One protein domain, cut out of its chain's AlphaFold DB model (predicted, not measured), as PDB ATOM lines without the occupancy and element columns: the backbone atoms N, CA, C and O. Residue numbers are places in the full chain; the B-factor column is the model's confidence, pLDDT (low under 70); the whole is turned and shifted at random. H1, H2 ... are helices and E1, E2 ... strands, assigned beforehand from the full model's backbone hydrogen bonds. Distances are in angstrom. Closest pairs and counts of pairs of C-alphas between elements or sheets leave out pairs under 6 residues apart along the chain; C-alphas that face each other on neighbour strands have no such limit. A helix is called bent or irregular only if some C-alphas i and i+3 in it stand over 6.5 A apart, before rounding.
ATOM      1  N   VAL A   3       9.279  51.893 -18.057       94.81
ATOM      2  CA  VAL A   3       9.150  50.929 -19.155       94.81
ATOM      3  C   VAL A   3       9.166  49.505 -18.608       94.81
ATOM      4  O   VAL A   3       9.784  49.243 -17.581       94.81
ATOM      5  N   LEU A   4       8.494  48.572 -19.285       95.19
ATOM      6  CA  LEU A   4       8.582  47.155 -18.933       95.19
ATOM      7  C   LEU A   4       9.983  46.616 -19.241       95.19
ATOM      8  O   LEU A   4      10.501  46.833 -20.338       95.19
ATOM      9  N   ASN A   5      10.555  45.854 -18.313       94.00
ATOM     10  CA  ASN A   5      11.906  45.295 -18.408       94.00
ATOM     11  C   ASN A   5      12.171  44.461 -19.673       94.00
ATOM     12  O   ASN A   5      13.302  44.402 -20.135       94.00
ATOM     13  N   ARG A   6      11.133  43.850 -20.255       93.62
ATOM     14  CA  ARG A   6      11.224  43.038 -21.482       93.62
ATOM     15  C   ARG A   6      11.241  43.849 -22.788       93.62
ATOM     16  O   ARG A   6      11.336  43.265 -23.860       93.62
ATOM     17  N   ARG A   7      11.085  45.178 -22.750       95.06
ATOM     18  CA  ARG A   7      11.014  46.036 -23.953       95.06
ATOM     19  C   ARG A   7      12.412  46.481 -24.403       95.06
ATOM     20  O   ARG A   7      12.706  47.674 -24.419       95.06
ATOM     21  N   GLU A   8      13.264  45.525 -24.761       95.31
ATOM     22  CA  GLU A   8      14.696  45.739 -25.042       95.31
ATOM     23  C   GLU A   8      14.968  46.789 -26.130       95.31
ATOM     24  O   GLU A   8      15.805  47.676 -25.942       95.31
ATOM     25  N   GLU A   9      14.224  46.748 -27.236       97.88
ATOM     26  CA  GLU A   9      14.377  47.707 -28.337       97.88
ATOM     27  C   GLU A   9      14.025  49.136 -27.910       97.88
ATOM     28  O   GLU A   9      14.750  50.084 -28.213       97.88
ATOM     29  N   LEU A  10      12.931  49.289 -27.157       97.25
ATOM     30  CA  LEU A  10      12.461  50.583 -26.669       97.25
ATOM     31  C   LEU A  10      13.425  51.163 -25.628       97.25
ATOM     32  O   LEU A  10      13.740  52.350 -25.658       97.25
ATOM     33  N   ILE A  11      13.928  50.315 -24.733       96.06
ATOM     34  CA  ILE A  11      14.972  50.675 -23.774       96.06
ATOM     35  C   ILE A  11      16.220  51.173 -24.511       96.06
ATOM     36  O   ILE A  11      16.687  52.278 -24.239       96.06
ATOM     37  N   SER A  12      16.705  50.403 -25.487       97.44
ATOM     38  CA  SER A  12      17.879  50.757 -26.294       97.44
ATOM     39  C   SER A  12      17.675  52.065 -27.061       97.44
ATOM     40  O   SER A  12      18.597  52.872 -27.188       97.44
ATOM     41  N   TYR A  13      16.465  52.297 -27.579       97.56
ATOM     42  CA  TYR A  13      16.098  53.563 -28.206       97.56
ATOM     43  C   TYR A  13      16.270  54.729 -27.230       97.56
ATOM     44  O   TYR A  13      16.949  55.697 -27.569       97.56
ATOM     45  N   TYR A  14      15.724  54.636 -26.018       96.62
ATOM     46  CA  TYR A  14      15.839  55.712 -25.036       96.62
ATOM     47  C   TYR A  14      17.277  55.940 -24.571       96.62
ATOM     48  O   TYR A  14      17.685  57.094 -24.442       96.62
ATOM     49  N   GLU A  15      18.065  54.881 -24.390       96.00
ATOM     50  CA  GLU A  15      19.479  55.005 -24.012       96.00
ATOM     51  C   GLU A  15      20.278  55.828 -25.034       96.00
ATOM     52  O   GLU A  15      21.013  56.739 -24.658       96.00
ATOM     53  N   ARG A  16      20.036  55.622 -26.338       97.06
ATOM     54  CA  ARG A  16      20.644  56.445 -27.403       97.06
ATOM     55  C   ARG A  16      20.190  57.909 -27.401       97.06
ATOM     56  O   ARG A  16      20.871  58.748 -27.978       97.06
ATOM     57  N   HIS A  17      19.060  58.222 -26.769       95.75
ATOM     58  CA  HIS A  17      18.486  59.572 -26.703       95.75
ATOM     59  C   HIS A  17      18.717  60.246 -25.342       95.75
ATOM     60  O   HIS A  17      17.941  61.112 -24.926       95.75
ATOM     61  N   GLY A  18      19.780  59.840 -24.643       96.31
ATOM     62  CA  GLY A  18      20.217  60.475 -23.403       96.31
ATOM     63  C   GLY A  18      19.439  60.030 -22.170       96.31
ATOM     64  O   GLY A  18      19.430  60.746 -21.170       96.31
ATOM     65  N   TYR A  19      18.770  58.875 -22.217       96.81
ATOM     66  CA  TYR A  19      18.231  58.254 -21.011       96.81
ATOM     67  C   TYR A  19      19.220  57.262 -20.402       96.81
ATOM     68  O   TYR A  19      19.988  56.619 -21.108       96.81
ATOM     69  N   THR A  20      19.142  57.060 -19.091       95.62
ATOM     70  CA  THR A  20      19.831  55.956 -18.409       95.62
ATOM     71  C   THR A  20      18.866  55.162 -17.543       95.62
ATOM     72  O   THR A  20      17.975  55.739 -16.908       95.62
ATOM     73  N   LYS A  21      19.075  53.843 -17.471       93.81
ATOM     74  CA  LYS A  21      18.417  52.969 -16.492       93.81
ATOM     75  C   LYS A  21      18.834  53.365 -15.083       93.81
ATOM     76  O   LYS A  21      20.020  53.428 -14.773       93.81
ATOM     77  N   LYS A  22      17.856  53.571 -14.214       87.75
ATOM     78  CA  LYS A  22      18.073  53.576 -12.772       87.75
ATOM     79  C   LYS A  22      18.010  52.127 -12.294       87.75
ATOM     80  O   LYS A  22      17.154  51.373 -12.748       87.75
ATOM     81  N   GLY A  23      18.866  51.734 -11.353       75.06
ATOM     82  CA  GLY A  23      18.898  50.366 -10.805       75.06
ATOM     83  C   GLY A  23      17.647  49.942 -10.019       75.06
ATOM     84  O   GLY A  23      17.641  48.875  -9.416       75.06
ATOM     85  N   ILE A  24      16.595  50.767  -9.997       75.06
ATOM     86  CA  ILE A  24      15.337  50.472  -9.318       75.06
ATOM     87  C   ILE A  24      14.437  49.703 -10.286       75.06
ATOM     88  O   ILE A  24      13.913  50.262 -11.251       75.06
ATOM     89  N   ILE A  25      14.247  48.421  -9.988       81.12
ATOM     90  CA  ILE A  25      13.270  47.551 -10.637       81.12
ATOM     91  C   ILE A  25      12.056  47.460  -9.709       81.12
ATOM     92  O   ILE A  25      12.184  47.018  -8.570       81.12
ATOM     93  N   GLN A  26      10.887  47.894 -10.178       91.81
ATOM     94  CA  GLN A  26       9.632  47.843  -9.418       91.81
ATOM     95  C   GLN A  26       8.725  46.731  -9.944       91.81
ATOM     96  O   GLN A  26       8.729  46.425 -11.138       91.81
ATOM     97  N   HIS A  27       7.911  46.138  -9.074       93.62
ATOM     98  CA  HIS A  27       6.895  45.177  -9.502       93.62
ATOM     99  C   HIS A  27       5.859  45.826 -10.423       93.62
ATOM    100  O   HIS A  27       5.574  47.022 -10.330       93.62
ATOM    101  N   TYR A  28       5.274  45.023 -11.311       94.19
ATOM    102  CA  TYR A  28       4.152  45.474 -12.123       94.19
ATOM    103  C   TYR A  28       2.951  45.839 -11.226       94.19
ATOM    104  O   TYR A  28       2.553  45.031 -10.383       94.19
ATOM    105  N   PRO A  29       2.347  47.028 -11.387       93.00
ATOM    106  CA  PRO A  29       1.332  47.518 -10.466       93.00
ATOM    107  C   PRO A  29      -0.054  46.943 -10.789       93.00
ATOM    108  O   PRO A  29      -0.817  47.503 -11.578       93.00
ATOM    109  N   LEU A  30      -0.412  45.842 -10.127       92.94
ATOM    110  CA  LEU A  30      -1.736  45.211 -10.258       92.94
ATOM    111  C   LEU A  30      -2.881  46.115  -9.767       92.94
ATOM    112  O   LEU A  30      -4.007  46.009 -10.250       92.94
ATOM    113  N   SER A  31      -2.593  47.038  -8.846       94.06
ATOM    114  CA  SER A  31      -3.572  47.973  -8.281       94.06
ATOM    115  C   SER A  31      -4.124  48.985  -9.288       94.06
ATOM    116  O   SER A  31      -5.172  49.570  -9.036       94.06
ATOM    117  N   LEU A  32      -3.461  49.186 -10.433       92.88
ATOM    118  CA  LEU A  32      -3.921  50.116 -11.469       92.88
ATOM    119  C   LEU A  32      -5.045  49.542 -12.345       92.88
ATOM    120  O   LEU A  32      -5.559  50.255 -13.201       92.88
ATOM    121  N   ASN A  33      -5.429  48.275 -12.147       92.06
ATOM    122  CA  ASN A  33      -6.507  47.607 -12.883       92.06
ATOM    123  C   ASN A  33      -6.357  47.675 -14.421       92.06
ATOM    124  O   ASN A  33      -7.328  47.794 -15.163       92.06
ATOM    125  N   VAL A  34      -5.116  47.586 -14.907       90.44
ATOM    126  CA  VAL A  34      -4.751  47.615 -16.340       90.44
ATOM    127  C   VAL A  34      -4.527  46.210 -16.924       90.44
ATOM    128  O   VAL A  34      -3.912  46.046 -17.977       90.44
ATOM    129  N   GLY A  35      -5.035  45.188 -16.233       93.19
ATOM    130  CA  GLY A  35      -4.836  43.780 -16.559       93.19
ATOM    131  C   GLY A  35      -3.642  43.147 -15.843       93.19
ATOM    132  O   GLY A  35      -2.847  43.814 -15.182       93.19
ATOM    133  N   ILE A  36      -3.548  41.821 -15.962       94.12
ATOM    134  CA  ILE A  36      -2.498  41.011 -15.341       94.12
ATOM    135  C   ILE A  36      -1.570  40.502 -16.452       94.12
ATOM    136  O   ILE A  36      -2.049  39.865 -17.398       94.12
ATOM    137  N   PRO A  37      -0.256  40.767 -16.378       93.94
ATOM    138  CA  PRO A  37       0.697  40.234 -17.337       93.94
ATOM    139  C   PRO A  37       0.681  38.702 -17.354       93.94
ATOM    140  O   PRO A  37       0.702  38.060 -16.310       93.94
ATOM    141  N   LYS A  38       0.700  38.107 -18.551       94.50
ATOM    142  CA  LYS A  38       0.830  36.645 -18.717       94.50
ATOM    143  C   LYS A  38       2.242  36.127 -18.423       94.50
ATOM    144  O   LYS A  38       2.435  34.931 -18.253       94.50
ATOM    145  N   LEU A  39       3.226  37.023 -18.437       92.75
ATOM    146  CA  LEU A  39       4.631  36.744 -18.168       92.75
ATOM    147  C   LEU A  39       5.100  37.670 -17.056       92.75
ATOM    148  O   LEU A  39       4.636  38.807 -16.968       92.75
ATOM    149  N   GLU A  40       6.067  37.210 -16.269       92.12
ATOM    150  CA  GLU A  40       6.690  38.060 -15.264       92.12
ATOM    151  C   GLU A  40       7.397  39.251 -15.916       92.12
ATOM    152  O   GLU A  40       8.341  39.112 -16.710       92.12
ATOM    153  N   VAL A  41       6.912  40.436 -15.558       94.81
ATOM    154  CA  VAL A  41       7.437  41.724 -15.992       94.81
ATOM    155  C   VAL A  41       7.556  42.655 -14.798       94.81
ATOM    156  O   VAL A  41       6.795  42.585 -13.832       94.81
ATOM    157  N   SER A  42       8.511  43.562 -14.896       94.69
ATOM    158  CA  SER A  42       8.767  44.604 -13.916       94.69
ATOM    159  C   SER A  42       8.922  45.943 -14.618       94.69
ATOM    160  O   SER A  42       9.166  46.010 -15.827       94.69
ATOM    161  N   LEU A  43       8.745  47.023 -13.869       94.81
ATOM    162  CA  LEU A  43       8.984  48.375 -14.342       94.81
ATOM    163  C   LEU A  43      10.438  48.760 -14.068       94.81
ATOM    164  O   LEU A  43      10.931  48.608 -12.953       94.81
ATOM    165  N   ILE A  44      11.100  49.296 -15.087       95.25
ATOM    166  CA  ILE A  44      12.406  49.945 -14.988       95.25
ATOM    167  C   ILE A  44      12.192  51.450 -15.094       95.25
ATOM    168  O   ILE A  44      11.483  51.923 -15.989       95.25
ATOM    169  N   GLU A  45      12.827  52.203 -14.200       96.25
ATOM    170  CA  GLU A  45      12.864  53.660 -14.280       96.25
ATOM    171  C   GLU A  45      13.985  54.117 -15.231       96.25
ATOM    172  O   GLU A  45      15.151  53.751 -15.083       96.25
ATOM    173  N   LEU A  46      13.623  54.943 -16.210       95.50
ATOM    174  CA  LEU A  46      14.519  55.637 -17.129       95.50
ATOM    175  C   LEU A  46      14.502  57.140 -16.827       95.50
ATOM    176  O   LEU A  46      13.430  57.761 -16.779       95.50
ATOM    177  N   ILE A  47      15.685  57.728 -16.675       95.81
ATOM    178  CA  ILE A  47      15.880  59.161 -16.408       95.81
ATOM    179  C   ILE A  47      16.510  59.798 -17.640       95.81
ATOM    180  O   ILE A  47      17.522  59.291 -18.110       95.81
ATOM    181  N   LYS A  48      15.918  60.887 -18.152       95.69
ATOM    182  CA  LYS A  48      16.515  61.682 -19.233       95.69
ATOM    183  C   LYS A  48      17.490  62.681 -18.638       95.69
ATOM    184  O   LYS A  48      17.101  63.465 -17.775       95.69
ATOM    185  N   HIS A  49      18.708  62.694 -19.148       93.94
ATOM    186  CA  HIS A  49      19.659  63.754 -18.856       93.94
ATOM    187  C   HIS A  49      19.372  64.919 -19.797       93.94
ATOM    188  O   HIS A  49      19.384  64.760 -21.019       93.94
TER     189      HIS A  49
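AT A GLANCE: This is residues 3 to 49 of the 51 residues of an uncharacterized protein of Acinetobacter stercoris (UniProt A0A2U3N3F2). A bent two-stranded hairpin, E1 and E2, makes a long ribbon, with the short helix H1 beside one part of it and a long loop, residues 28 to 41, at its turning end. Residues 30 to 35 of that loop stick out, and residues 3 to 4 pair in a short stretch with E2. The printed part has 47 residues, with one named helix and two named strands in the order H1, E1, E2; the sheet, E1 - E2, is antiparallel, and the class is mixed, helices and strands. The whole is only just loose, close to compact, with a radius of gyration of the C-alphas of 11.6 A, and is elongated, spanning 31 by 18 by 16 A.

IN THESE COORDINATES: H1, residues 8 to 16, begins at C-alpha 8 (14.696, 45.739, -25.042) and is 12.5 A long from first to last C-alpha. E1, residues 19 to 27, measures 20.8 A and bends by 72 degrees at residue 23. E2, residues 42 to 48, measures 19.5 A and ends at C-alpha 48 (16.515, 61.682, -19.233).

HOW THE PARTS SIT: E1 and E2 form an antiparallel hairpin, with 154 degrees between their directions. N 22 and O 45 are 2.8 A apart and N 43 and O 26 2.8 A, within hydrogen-bond range. Residues 3 to 4 pair antiparallel with residues 43 to 44 of E2. The closest C-alphas of H1 and E1 are those of Tyr 14 and Thr 20, 7.7 A apart. H1 and E2 are near each other, with 8 pairs of C-alphas within 10 A. In H1 every O i to N i+4 pair is within hydrogen-bond range.

THE WHOLE: The two C-alphas farthest apart, those of Lys 38 and His 49, are 33.0 A apart. The printed part has no cut. The link H1 to E1 is tight; the link E1 to E2 is long, with 14 residues. The mean pLDDT of the printed part is 93.5, and no printed residue is under 70.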